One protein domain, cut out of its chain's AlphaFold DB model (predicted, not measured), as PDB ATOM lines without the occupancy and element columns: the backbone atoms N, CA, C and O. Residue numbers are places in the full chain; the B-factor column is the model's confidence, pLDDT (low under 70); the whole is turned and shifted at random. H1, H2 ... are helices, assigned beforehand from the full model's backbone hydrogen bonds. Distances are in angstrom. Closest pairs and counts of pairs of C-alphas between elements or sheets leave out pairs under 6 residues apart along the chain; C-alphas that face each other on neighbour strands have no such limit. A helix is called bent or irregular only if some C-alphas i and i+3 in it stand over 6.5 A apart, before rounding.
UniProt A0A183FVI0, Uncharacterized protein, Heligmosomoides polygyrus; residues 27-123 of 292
ATOM      1  N   GLY A  27     230.824  89.325 190.948       44.91
ATOM      2  CA  GLY A  27     231.130  90.084 192.159       44.91
ATOM      3  C   GLY A  27     231.695  91.472 191.854       44.91
ATOM      4  O   GLY A  27     232.886  91.707 192.037       44.91
ATOM      5  N   GLN A  28     230.845  92.387 191.389       48.03
ATOM      6  CA  GLN A  28     231.191  93.775 191.105       48.03
ATOM      7  C   GLN A  28     230.710  94.711 192.220       48.03
ATOM      8  O   GLN A  28     229.657  94.525 192.831       48.03
ATOM      9  N   ALA A  29     231.549  95.702 192.517       56.06
ATOM     10  CA  ALA A  29     231.406  96.631 193.626       56.06
ATOM     11  C   ALA A  29     230.047  97.350 193.608       56.06
ATOM     12  O   ALA A  29     229.707  98.061 192.665       56.06
ATOM     13  N   ARG A  30     229.286  97.204 194.698       60.84
ATOM     14  CA  ARG A  30     228.095  98.022 194.950       60.84
ATOM     15  C   ARG A  30     228.521  99.488 195.028       60.84
ATOM     16  O   ARG A  30     229.468  99.803 195.747       60.84
ATOM     17  N   LEU A  31     227.808 100.372 194.326       71.44
ATOM     18  CA  LEU A  31     227.991 101.815 194.483       71.44
ATOM     19  C   LEU A  31     227.870 102.181 195.964       71.44
ATOM     20  O   LEU A  31     226.937 101.744 196.647       71.44
ATOM     21  N   SER A  32     228.797 102.996 196.457       84.12
ATOM     22  CA  SER A  32     228.682 103.532 197.806       84.12
ATOM     23  C   SER A  32     227.462 104.452 197.903       84.12
ATOM     24  O   SER A  32     226.996 105.023 196.912       84.12
ATOM     25  N   GLN A  33     226.951 104.648 199.119       78.06
ATOM     26  CA  GLN A  33     225.848 105.580 199.367       78.06
ATOM     27  C   GLN A  33     226.165 106.992 198.846       78.06
ATOM     28  O   GLN A  33     225.302 107.653 198.274       78.06
ATOM     29  N   GLN A  34     227.419 107.428 198.983       84.12
ATOM     30  CA  GLN A  34     227.874 108.723 198.492       84.12
ATOM     31  C   GLN A  34     227.817 108.800 196.961       84.12
ATOM     32  O   GLN A  34     227.306 109.780 196.428       84.12
ATOM     33  N   GLN A  35     228.256 107.752 196.255       84.94
ATOM     34  CA  GLN A  35     228.170 107.691 194.791       84.94
ATOM     35  C   GLN A  35     226.710 107.709 194.311       84.94
ATOM     36  O   GLN A  35     226.373 108.456 193.391       84.94
ATOM     37  N   LEU A  36     225.820 106.961 194.972       82.88
ATOM     38  CA  LEU A  36     224.380 106.973 194.679       82.88
ATOM     39  C   LEU A  36     223.751 108.354 194.906       82.88
ATOM     40  O   LEU A  36     222.960 108.826 194.085       82.88
ATOM     41  N   PHE A  37     224.110 109.030 195.999       87.06
ATOM     42  CA  PHE A  37     223.618 110.374 196.292       87.06
ATOM     43  C   PHE A  37     224.136 111.401 195.286       87.06
ATOM     44  O   PHE A  37     223.350 112.226 194.823       87.06
ATOM     45  N   SER A  38     225.397 111.307 194.858       88.06
ATOM     46  CA  SER A  38     225.930 112.138 193.775       88.06
ATOM     47  C   SER A  38     225.151 111.941 192.473       88.06
ATOM     48  O   SER A  38     224.749 112.927 191.859       88.06
ATOM     49  N   LEU A  39     224.835 110.702 192.084       87.56
ATOM     50  CA  LEU A  39     224.006 110.438 190.899       87.56
ATOM     51  C   LEU A  39     222.603 111.052 191.018       87.56
ATOM     52  O   LEU A  39     222.094 111.619 190.052       87.56
ATOM     53  N   CYS A  40     222.000 111.026 192.209       89.00
ATOM     54  CA  CYS A  40     220.691 111.635 192.461       89.00
ATOM     55  C   CYS A  40     220.680 113.171 192.346       89.00
ATOM     56  O   CYS A  40     219.605 113.774 192.351       89.00
ATOM     57  N   THR A  41     221.836 113.828 192.222       89.31
ATOM     58  CA  THR A  41     221.911 115.267 191.909       89.31
ATOM     59  C   THR A  41     221.712 115.561 190.420       89.31
ATOM     60  O   THR A  41     221.303 116.666 190.068       89.31
ATOM     61  N   LEU A  42     221.915 114.569 189.545       90.81
ATOM     62  CA  LEU A  42     221.785 114.732 188.101       90.81
ATOM     63  C   LEU A  42     220.300 114.805 187.695       90.81
ATOM     64  O   LEU A  42     219.545 113.868 187.975       90.81
ATOM     65  N   PRO A  43     219.853 115.857 186.979       91.88
ATOM     66  CA  PRO A  43     218.442 116.031 186.620       91.88
ATOM     67  C   PRO A  43     217.832 114.857 185.844       91.88
ATOM     68  O   PRO A  43     216.674 114.510 186.075       91.88
ATOM     69  N   GLN A  44     218.612 114.222 184.964       88.56
ATOM     70  CA  GLN A  44     218.154 113.083 184.159       88.56
ATOM     71  C   GLN A  44     217.888 111.845 185.022       88.56
ATOM     72  O   GLN A  44     216.849 111.204 184.876       88.56
ATOM     73  N   ILE A  45     218.774 111.566 185.983       89.62
ATOM     74  CA  ILE A  45     218.600 110.474 186.946       89.62
ATOM     75  C   ILE A  45     217.377 110.737 187.824       89.62
ATOM     76  O   ILE A  45     216.558 109.846 188.021       89.62
ATOM     77  N   GLN A  46     217.190 111.975 188.290       89.19
ATOM     78  CA  GLN A  46     216.003 112.338 189.065       89.19
ATOM     79  C   GLN A  46     214.709 112.126 188.276       89.19
ATOM     80  O   GLN A  46     213.751 111.581 188.816       89.19
ATOM     81  N   HIS A  47     214.664 112.573 187.017       88.12
ATOM     82  CA  HIS A  47     213.493 112.401 186.159       88.12
ATOM     83  C   HIS A  47     213.189 110.918 185.933       88.12
ATOM     84  O   HIS A  47     212.045 110.492 186.078       88.12
ATOM     85  N   TRP A  48     214.219 110.127 185.638       87.62
ATOM     86  CA  TRP A  48     214.090 108.692 185.437       87.62
ATOM     87  C   TRP A  48     213.587 107.967 186.699       87.62
ATOM     88  O   TRP A  48     212.580 107.265 186.626       87.62
ATOM     89  N   ILE A  49     214.180 108.227 187.872       87.06
ATOM     90  CA  ILE A  49     213.724 107.666 189.160       87.06
ATOM     91  C   ILE A  49     212.249 107.999 189.415       87.06
ATOM     92  O   ILE A  49     211.469 107.119 189.767       87.06
ATOM     93  N   VAL A  50     211.855 109.260 189.224       91.38
ATOM     94  CA  VAL A  50     210.469 109.694 189.451       91.38
ATOM     95  C   VAL A  50     209.516 109.036 188.457       91.38
ATOM     96  O   VAL A  50     208.418 108.651 188.841       91.38
ATOM     97  N   SER A  51     209.916 108.868 187.193       88.75
ATOM     98  CA  SER A  51     209.079 108.182 186.203       88.75
ATOM     99  C   SER A  51     208.808 106.722 186.583       88.75
ATOM    100  O   SER A  51     207.672 106.265 186.453       88.75
ATOM    101  N   LEU A  52     209.808 106.027 187.140       89.31
ATOM    102  CA  LEU A  52     209.645 104.671 187.664       89.31
ATOM    103  C   LEU A  52     208.744 104.635 188.896       89.31
ATOM    104  O   LEU A  52     207.845 103.800 188.955       89.31
ATOM    105  N   ASP A  53     208.946 105.550 189.849       89.69
ATOM    106  CA  ASP A  53     208.082 105.650 191.029       89.69
ATOM    107  C   ASP A  53     206.622 105.850 190.620       89.69
ATOM    108  O   ASP A  53     205.744 105.175 191.138       89.69
ATOM    109  N   LEU A  54     206.351 106.754 189.674       90.88
ATOM    110  CA  LEU A  54     204.991 107.043 189.222       90.88
ATOM    111  C   LEU A  54     204.342 105.840 188.533       90.88
ATOM    112  O   LEU A  54     203.171 105.569 188.790       90.88
ATOM    113  N   ALA A  55     205.082 105.101 187.702       87.38
ATOM    114  CA  ALA A  55     204.579 103.877 187.078       87.38
ATOM    115  C   ALA A  55     204.294 102.782 188.121       87.38
ATOM    116  O   ALA A  55     203.235 102.152 188.099       87.38
ATOM    117  N   PHE A  56     205.208 102.599 189.076       88.88
ATOM    118  CA  PHE A  56     205.034 101.658 190.178       88.88
ATOM    119  C   PHE A  56     203.834 102.033 191.052       88.88
ATOM    120  O   PHE A  56     202.973 101.202 191.318       88.88
ATOM    121  N   TYR A  57     203.728 103.296 191.458       94.38
ATOM    122  CA  TYR A  57     202.629 103.790 192.277       94.38
ATOM    123  C   TYR A  57     201.280 103.707 191.570       94.38
ATOM    124  O   TYR A  57     200.295 103.361 192.214       94.38
ATOM    125  N   GLN A  58     201.225 103.975 190.264       92.94
ATOM    126  CA  GLN A  58     200.015 103.755 189.475       92.94
ATOM    127  C   GLN A  58     199.614 102.277 189.509       92.94
ATOM    128  O   GLN A  58     198.482 101.968 189.859       92.94
ATOM    129  N   THR A  59     200.569 101.371 189.279       91.69
ATOM    130  CA  THR A  59     200.338  99.919 189.346       91.69
ATOM    131  C   THR A  59     199.829  99.486 190.724       91.69
ATOM    132  O   THR A  59     198.906  98.686 190.821       91.69
ATOM    133  N   VAL A  60     200.390 100.034 191.809       90.19
ATOM    134  CA  VAL A  60     199.912  99.773 193.177       90.19
ATOM    135  C   VAL A  60     198.454 100.201 193.337       90.19
ATOM    136  O   VAL A  60     197.662  99.450 193.903       90.19
ATOM    137  N   VAL A  61     198.088 101.387 192.847       92.31
ATOM    138  CA  VAL A  61     196.703 101.869 192.910       92.31
ATOM    139  C   VAL A  61     195.771 100.972 192.095       92.31
ATOM    140  O   VAL A  61     194.729 100.591 192.617       92.31
ATOM    141  N   ASP A  62     196.167 100.579 190.886       89.94
ATOM    142  CA  ASP A  62     195.354  99.746 189.991       89.94
ATOM    143  C   ASP A  62     195.184  98.310 190.515       89.94
ATOM    144  O   ASP A  62     194.156  97.685 190.283       89.94
ATOM    145  N   ILE A  63     196.153  97.776 191.267       89.00
ATOM    146  CA  ILE A  63     196.020  96.470 191.933       89.00
ATOM    147  C   ILE A  63     195.102  96.563 193.156       89.00
ATOM    148  O   ILE A  63     194.317  95.652 193.414       89.00
ATOM    149  N   LEU A  64     195.218  97.637 193.941       88.94
ATOM    150  CA  LEU A  64     194.443  97.803 195.174       88.94
ATOM    151  C   LEU A  64     192.992  98.212 194.905       88.94
ATOM    152  O   LEU A  64     192.103  97.820 195.661       88.94
ATOM    153  N   VAL A  65     192.757  99.009 193.859       92.06
ATOM    154  CA  VAL A  65     191.436  99.496 193.443       92.06
ATOM    155  C   VAL A  65     191.308  99.415 191.909       92.06
ATOM    156  O   VAL A  65     191.306 100.450 191.245       92.06
ATOM    157  N   PRO A  66     191.210  98.200 191.329       90.81
ATOM    158  CA  PRO A  66     191.099  97.995 189.878       90.81
ATOM    159  C   PRO A  66     189.879  98.651 189.229       90.81
ATOM    160  O   PRO A  66     189.933  99.015 188.058       90.81
ATOM    161  N   ASP A  67     188.793  98.817 189.981       93.75
ATOM    162  CA  ASP A  67     187.600  99.536 189.548       93.75
ATOM    163  C   ASP A  67     187.064 100.375 190.714       93.75
ATOM    164  O   ASP A  67     186.856  99.876 191.822       93.75
ATOM    165  N   VAL A  68     186.842 101.665 190.470       95.56
ATOM    166  CA  VAL A  68     186.318 102.598 191.474       95.56
ATOM    167  C   VAL A  68     184.867 102.297 191.853       95.56
ATOM    168  O   VAL A  68     184.455 102.661 192.951       95.56
ATOM    169  N   LEU A  69     184.108 101.588 191.012       96.69
ATOM    170  CA  LEU A  69     182.722 101.189 191.275       96.69
ATOM    171  C   LEU A  69     182.573  99.734 191.743       96.69
ATOM    172  O   LEU A  69     181.438  99.291 191.971       96.69
ATOM    173  N   MET A  70     183.683  99.011 191.946       92.50
ATOM    174  CA  MET A  70     183.675  97.589 192.305       92.50
ATOM    175  C   MET A  70     182.719  97.276 193.460       92.50
ATOM    176  O   MET A  70     182.666  98.001 194.457       92.50
ATOM    177  N   SER A  71     181.971  96.182 193.336       90.75
ATOM    178  CA  SER A  71     180.929  95.793 194.292       90.75
ATOM    179  C   SER A  71     181.465  95.098 195.549       90.75
ATOM    180  O   SER A  71     180.807  95.127 196.582       90.75
ATOM    181  N   ASN A  72     182.670  94.529 195.504       85.81
ATOM    182  CA  ASN A  72     183.218  93.630 196.524       85.81
ATOM    183  C   ASN A  72     184.365  94.232 197.359       85.81
ATOM    184  O   ASN A  72     185.146  93.490 197.966       85.81
ATOM    185  N   MET A  73     184.488  95.561 197.422       90.19
ATOM    186  CA  MET A  73     185.526  96.190 198.236       90.19
ATOM    187  C   MET A  73     185.250  95.984 199.733       90.19
ATOM    188  O   MET A  73     184.301  96.531 200.294       90.19
ATOM    189  N   SER A  74     186.093  95.201 200.408       90.44
ATOM    190  CA  SER A  74     185.914  94.947 201.842       90.44
ATOM    191  C   SER A  74     186.236  96.185 202.700       90.44
ATOM    192  O   SER A  74     187.170  96.932 202.380       90.44
ATOM    193  N   PRO A  75     185.565  96.379 203.856       91.06
ATOM    194  CA  PRO A  75     185.910  97.446 204.801       91.06
ATOM    195  C   PRO A  75     187.378  97.402 205.251       91.06
ATOM    196  O   PRO A  75     188.011  98.445 205.426       91.06
ATOM    197  N   PHE A  76     187.943  96.197 205.385       89.50
ATOM    198  CA  PHE A  76     189.350  95.997 205.727       89.50
ATOM    199  C   PHE A  76     190.297  96.534 204.647       89.50
ATOM    200  O   PHE A  76     191.244  97.254 204.972       89.50
ATOM    201  N   LEU A  77     190.047  96.223 203.370       88.94
ATOM    202  CA  LEU A  77     190.861  96.723 202.258       88.94
ATOM    203  C   LEU A  77     190.768  98.249 202.157       88.94
ATOM    204  O   LEU A  77     191.796  98.921 202.055       88.94
ATOM    205  N   THR A  78     189.557  98.799 202.273       91.00
ATOM    206  CA  THR A  78     189.312 100.248 202.297       91.00
ATOM    207  C   THR A  78     190.118 100.932 203.392       91.00
ATOM    208  O   THR A  78     190.852 101.889 203.123       91.00
ATOM    209  N   GLN A  79     190.041 100.429 204.625       92.62
ATOM    210  CA  GLN A  79     190.765 101.023 205.743       92.62
ATOM    211  C   GLN A  79     192.282 100.853 205.601       92.62
ATOM    212  O   GLN A  79     193.026 101.789 205.892       92.62
ATOM    213  N   SER A  80     192.747  99.706 205.103       91.81
ATOM    214  CA  SER A  80     194.165  99.451 204.828       91.81
ATOM    215  C   SER A  80     194.727 100.432 203.798       91.81
ATOM    216  O   SER A  80     195.757 101.058 204.049       91.81
ATOM    217  N   CYS A  81     194.012 100.657 202.691       91.81
ATOM    218  CA  CYS A  81     194.391 101.640 201.674       91.81
ATOM    219  C   CYS A  81     194.450 103.061 202.253       91.81
ATOM    220  O   CYS A  81     195.431 103.778 202.044       91.81
ATOM    221  N   ARG A  82     193.433 103.467 203.028       93.62
ATOM    222  CA  ARG A  82     193.377 104.794 203.666       93.62
ATOM    223  C   ARG A  82     194.505 104.992 204.682       93.62
ATOM    224  O   ARG A  82     195.145 106.045 204.689       93.62
ATOM    225  N   ASN A  83     194.793 103.981 205.502       89.62
ATOM    226  CA  ASN A  83     195.886 104.000 206.474       89.62
ATOM    227  C   ASN A  83     197.255 104.063 205.790       89.62
ATOM    228  O   ASN A  83     198.108 104.853 206.198       89.62
ATOM    229  N   PHE A  84     197.463 103.281 204.729       89.12
ATOM    230  CA  PHE A  84     198.686 103.340 203.937       89.12
ATOM    231  C   PHE A  84     198.868 104.733 203.320       89.12
ATOM    232  O   PHE A  84     199.888 105.382 203.548       89.12
ATOM    233  N   ALA A  85     197.839 105.261 202.654       91.12
ATOM    234  CA  ALA A  85     197.856 106.597 202.065       91.12
ATOM    235  C   ALA A  85     198.077 107.721 203.095       91.12
ATOM    236  O   ALA A  85     198.649 108.761 202.768       91.12
ATOM    237  N   LYS A  86     197.617 107.564 204.343       93.19
ATOM    238  CA  LYS A  86     197.868 108.527 205.430       93.19
ATOM    239  C   LYS A  86     199.350 108.597 205.804       93.19
ATOM    240  O   LYS A  86     199.853 109.685 206.064       93.19
ATOM    241  N   ASN A  87     200.039 107.457 205.809       89.25
ATOM    242  CA  ASN A  87     201.395 107.342 206.344       89.25
ATOM    243  C   ASN A  87     202.503 107.278 205.273       89.25
ATOM    244  O   ASN A  87     203.671 107.466 205.606       89.25
ATOM    245  N   ALA A  88     202.165 107.060 203.997       87.50
ATOM    246  CA  ALA A  88     203.131 106.836 202.916       87.50
ATOM    247  C   ALA A  88     204.191 107.947 202.780       87.50
ATOM    248  O   ALA A  88     205.380 107.659 202.640       87.50
ATOM    249  N   GLU A  89     203.793 109.220 202.890       92.50
ATOM    250  CA  GLU A  89     204.736 110.348 202.869       92.50
ATOM    251  C   GLU A  89     205.727 110.292 204.039       92.50
ATOM    252  O   GLU A  89     206.922 110.519 203.850       92.50
ATOM    253  N   HIS A  90     205.242 109.990 205.247       89.50
ATOM    254  CA  HIS A  90     206.084 109.897 206.438       89.50
ATOM    255  C   HIS A  90     207.104 108.759 206.305       89.50
ATOM    256  O   HIS A  90     208.290 108.963 206.570       89.50
ATOM    257  N   TYR A  91     206.664 107.588 205.838       87.75
ATOM    258  CA  TYR A  91     207.550 106.447 205.607       87.75
ATOM    259  C   TYR A  91     208.636 106.770 204.582       87.75
ATOM    260  O   TYR A  91     209.810 106.498 204.836       87.75
ATOM    261  N   LEU A  92     208.277 107.422 203.472       88.56
ATOM    262  CA  LEU A  92     209.252 107.801 202.453       88.56
ATOM    263  C   LEU A  92     210.240 108.859 202.961       88.56
ATOM    264  O   LEU A  92     211.437 108.730 202.721       88.56
ATOM    265  N   LYS A  93     209.774 109.869 203.706       88.50
ATOM    266  CA  LYS A  93     210.651 110.871 204.340       88.50
ATOM    267  C   LYS A  93     211.690 110.221 205.250       88.50
ATOM    268  O   LYS A  93     212.863 110.574 205.184       88.50
ATOM    269  N   LYS A  94     211.274 109.257 206.076       85.31
ATOM    270  CA  LYS A  94     212.182 108.517 206.960       85.31
ATOM    271  C   LYS A  94     213.177 107.664 206.166       85.31
ATOM    272  O   LYS A  94     214.360 107.673 206.482       85.31
ATOM    273  N   ALA A  95     212.717 106.975 205.121       83.50
ATOM    274  CA  ALA A  95     213.567 106.137 204.271       83.50
ATOM    275  C   ALA A  95     214.605 106.937 203.461       83.50
ATOM    276  O   ALA A  95     215.649 106.406 203.102       83.50
ATOM    277  N   MET A  96     214.326 108.212 203.182       87.00
ATOM    278  CA  MET A  96     215.182 109.093 202.384       87.00
ATOM    279  C   MET A  96     216.138 109.960 203.223       87.00
ATOM    280  O   MET A  96     216.783 110.855 202.675       87.00
ATOM    281  N   GLN A  97     216.241 109.728 204.537       87.25
ATOM    282  CA  GLN A  97     217.153 110.482 205.404       87.25
ATOM    283  C   GLN A  97     218.597 110.439 204.874       87.25
ATOM    284  O   GLN A  97     219.120 109.388 204.509       87.25
ATOM    285  N   GLY A  98     219.234 111.611 204.804       86.50
ATOM    286  CA  GLY A  98     220.593 111.784 204.280       86.50
ATOM    287  C   GLY A  98     220.703 111.919 202.756       86.50
ATOM    288  O   GLY A  98     221.747 112.358 202.280       86.50
ATOM    289  N   ALA A  99     219.659 111.605 201.979       88.44
ATOM    290  CA  ALA A  99     219.681 111.774 200.523       88.44
ATOM    291  C   ALA A  99     219.663 113.263 200.111       88.44
ATOM    292  O   ALA A  99     219.213 114.109 200.886       88.44
ATOM    293  N   PRO A 100     220.059 113.628 198.878       93.12
ATOM    294  CA  PRO A 100     219.975 115.015 198.417       93.12
ATOM    295  C   PRO A 100     218.535 115.553 198.441       93.12
ATOM    296  O   PRO A 100     217.619 114.919 197.916       93.12
ATOM    297  N   GLU A 101     218.320 116.752 198.989       94.44
ATOM    298  CA  GLU A 101     216.969 117.307 199.192       94.44
ATOM    299  C   GLU A 101     216.120 117.366 197.917       94.44
ATOM    300  O   GLU A 101     214.905 117.161 197.954       94.44
ATOM    301  N   ILE A 102     216.749 117.640 196.773       93.56
ATOM    302  CA  ILE A 102     216.045 117.786 195.500       93.56
ATOM    303  C   ILE A 102     215.362 116.486 195.057       93.56
ATOM    304  O   ILE A 102     214.213 116.526 194.610       93.56
ATOM    305  N   ILE A 103     216.015 115.327 195.231       91.56
ATOM    306  CA  ILE A 103     215.395 114.037 194.913       91.56
ATOM    307  C   ILE A 103     214.349 113.671 195.967       91.56
ATOM    308  O   ILE A 103     213.288 113.163 195.607       91.56
ATOM    309  N   GLN A 104     214.580 114.010 197.243       94.06
ATOM    310  CA  GLN A 104     213.588 113.793 198.297       94.06
ATOM    311  C   GLN A 104     212.275 114.511 197.973       94.06
ATOM    312  O   GLN A 104     211.223 113.875 197.949       94.06
ATOM    313  N   LYS A 105     212.329 115.811 197.649       95.81
ATOM    314  CA  LYS A 105     211.143 116.615 197.303       95.81
ATOM    315  C   LYS A 105     210.361 115.999 196.139       95.81
ATOM    316  O   LYS A 105     209.141 115.880 196.221       95.81
ATOM    317  N   LYS A 106     211.056 115.552 195.086       94.38
ATOM    318  CA  LYS A 106     210.423 114.929 193.913       94.38
ATOM    319  C   LYS A 106     209.767 113.581 194.232       94.38
ATOM    320  O   LYS A 106     208.606 113.387 193.875       94.38
ATOM    321  N   LYS A 107     210.454 112.675 194.941       94.25
ATOM    322  CA  LYS A 107     209.872 111.378 195.337       94.25
ATOM    323  C   LYS A 107     208.707 111.556 196.320       94.25
ATOM    324  O   LYS A 107     207.694 110.871 196.205       94.25
ATOM    325  N   ILE A 108     208.799 112.527 197.236       95.25
ATOM    326  CA  ILE A 108     207.697 112.902 198.137       95.25
ATOM    327  C   ILE A 108     206.476 113.385 197.343       95.25
ATOM    328  O   ILE A 108     205.351 113.018 197.668       95.25
ATOM    329  N   GLN A 109     206.667 114.173 196.285       95.44
ATOM    330  CA  GLN A 109     205.550 114.577 195.431       95.44
ATOM    331  C   GLN A 109     204.927 113.380 194.695       95.44
ATOM    332  O   GLN A 109     203.704 113.269 194.642       95.44
ATOM    333  N   ALA A 110     205.745 112.454 194.188       93.50
ATOM    334  CA  ALA A 110     205.257 111.244 193.529       93.50
ATOM    335  C   ALA A 110     204.415 110.362 194.473       93.50
ATOM    336  O   ALA A 110     203.315 109.948 194.108       93.50
ATOM    337  N   VAL A 111     204.867 110.132 195.714       94.12
ATOM    338  CA  VAL A 111     204.094 109.329 196.682       94.12
ATOM    339  C   VAL A 111     202.820 110.044 197.145       94.12
ATOM    340  O   VAL A 111     201.825 109.389 197.459       94.12
ATOM    341  N   LYS A 112     202.798 111.385 197.148       95.56
ATOM    342  CA  LYS A 112     201.579 112.163 197.422       95.56
ATOM    343  C   LYS A 112     200.501 111.930 196.366       95.56
ATOM    344  O   LYS A 112     199.340 111.799 196.741       95.56
ATOM    345  N   TYR A 113     200.870 111.824 195.089       95.25
ATOM    346  CA  TYR A 113     199.923 111.477 194.025       95.25
ATOM    347  C   TYR A 113     199.290 110.103 194.248       95.25
ATOM    348  O   TYR A 113     198.068 109.978 194.204       95.25
ATOM    349  N   MET A 114     200.094 109.096 194.595       94.44
ATOM    350  CA  MET A 114     199.595 107.766 194.966       94.44
ATOM    351  C   MET A 114     198.630 107.828 196.156       94.44
ATOM    352  O   MET A 114     197.525 107.291 196.107       94.44
ATOM    353  N   ALA A 115     199.040 108.505 197.233       95.00
ATOM    354  CA  ALA A 115     198.238 108.637 198.442       95.00
ATOM    355  C   ALA A 115     196.905 109.353 198.170       95.00
ATOM    356  O   ALA A 115     195.870 108.947 198.697       95.00
ATOM    357  N   GLN A 116     196.918 110.401 197.345       95.25
ATOM    358  CA  GLN A 116     195.709 111.106 196.930       95.25
ATOM    359  C   GLN A 116     194.799 110.209 196.082       95.25
ATOM    360  O   GLN A 116     193.603 110.155 196.361       95.25
ATOM    361  N   GLY A 117     195.357 109.474 195.112       94.25
ATOM    362  CA  GLY A 117     194.617 108.515 194.286       94.25
ATOM    363  C   GLY A 117     193.898 107.462 195.130       94.25
ATOM    364  O   GLY A 117     192.681 107.334 195.039       94.25
ATOM    365  N   LEU A 118     194.610 106.802 196.054       94.75
ATOM    366  CA  LEU A 118     194.008 105.825 196.973       94.75
ATOM    367  C   LEU A 118     192.869 106.430 197.803       94.75
ATOM    368  O   LEU A 118     191.808 105.825 197.940       94.75
ATOM    369  N   ARG A 119     193.052 107.632 198.362       96.00
ATOM    370  CA  ARG A 119     191.989 108.287 199.144       96.00
ATOM    371  C   ARG A 119     190.765 108.576 198.280       96.00
ATOM    372  O   ARG A 119     189.663 108.242 198.694       96.00
ATOM    373  N   ARG A 120     190.949 109.149 197.089       95.75
ATOM    374  CA  ARG A 120     189.839 109.488 196.186       95.75
ATOM    375  C   ARG A 120     189.098 108.244 195.708       95.75
ATOM    376  O   ARG A 120     187.883 108.199 195.835       95.75
ATOM    377  N   TYR A 121     189.804 107.208 195.262       95.81
ATOM    378  CA  TYR A 121     189.162 105.998 194.740       95.81
ATOM    379  C   TYR A 121     188.452 105.199 195.829       95.81
ATOM    380  O   TYR A 121     187.348 104.715 195.608       95.81
ATOM    381  N   THR A 122     189.017 105.124 197.039       96.31
ATOM    382  CA  THR A 122     188.319 104.486 198.169       96.31
ATOM    383  C   THR A 122     187.148 105.310 198.709       96.31
ATOM    384  O   THR A 122     186.229 104.747 199.305       96.31
ATOM    385  N   SER A 123     187.151 106.636 198.553       96.75
ATOM    386  CA  SER A 123     185.982 107.476 198.850       96.75
ATOM    387  C   SER A 123     184.890 107.315 197.795       96.75
ATOM    388  O   SER A 123     183.730 107.122 198.154       96.75
TER     389      SER A 123
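This is residues 27 to 123 of the 292 residues of an uncharacterized protein of Heligmosomoides polygyrus (UniProt A0A183FVI0). Three long helices, H2, H3 and H4, lie lengthwise side by side, with H4 packing on both H2 and H3, while H2 and H3 come close at one place, Leu 64 and Cys 81. The short helix H1 sits crosswise at the end where H2 begins, and residues 27 to 32 before it stick out as a free tail. The printed part has 97 residues with four named helices, in the order H1, H2, H3, H4, and no named strand; the class is all helix. The whole is loose, with a radius of gyration of the C-alphas of 16.1 A, and elongated, spanning 49 by 28 by 23 A.

H1 covers residues 33 to 39 and begins at C-alpha 33, (225.848, 105.580, 199.367). H2, residues 43 to 64, is 31.3 A long from first to last C-alpha. H3, residues 75 to 95, is 29.0 A long; it is irregular, with C-alphas 86 and 89 7.6 A apart, and has a kink of 45 degrees near residue 89. H4, residues 101 to 123, is 32.5 A long and ends at C-alpha 123, (185.982, 107.476, 198.850).

H1 and H2 are close but not clearly touching, about perpendicular at 76 degrees, with the closest C-alphas, those of Leu 39 and Ile 45, 6.7 A apart. H1 is apart from H3 and H4. H2 touches H4 at a shallow tilt of 18 degrees, the same way; their closest C-alphas, of Tyr 57 and Met 114, are 5.7 A apart. H3 and H4 form a helical hairpin and touch at a shallow tilt of 7 degrees, opposite ways, with the closest C-alphas, of Ala 85 and Ala 115, 4.2 A apart. Every O i to N i+4 pair is within hydrogen-bond range in H1, H2 and H4; in H3 it is 15 of 17.

The two farthest C-alphas, of Gly 27 and Ser 71, are 50.6 A apart. The printed part has no cut and no long link. Model confidence is low, under 70, at residues 27 to 30.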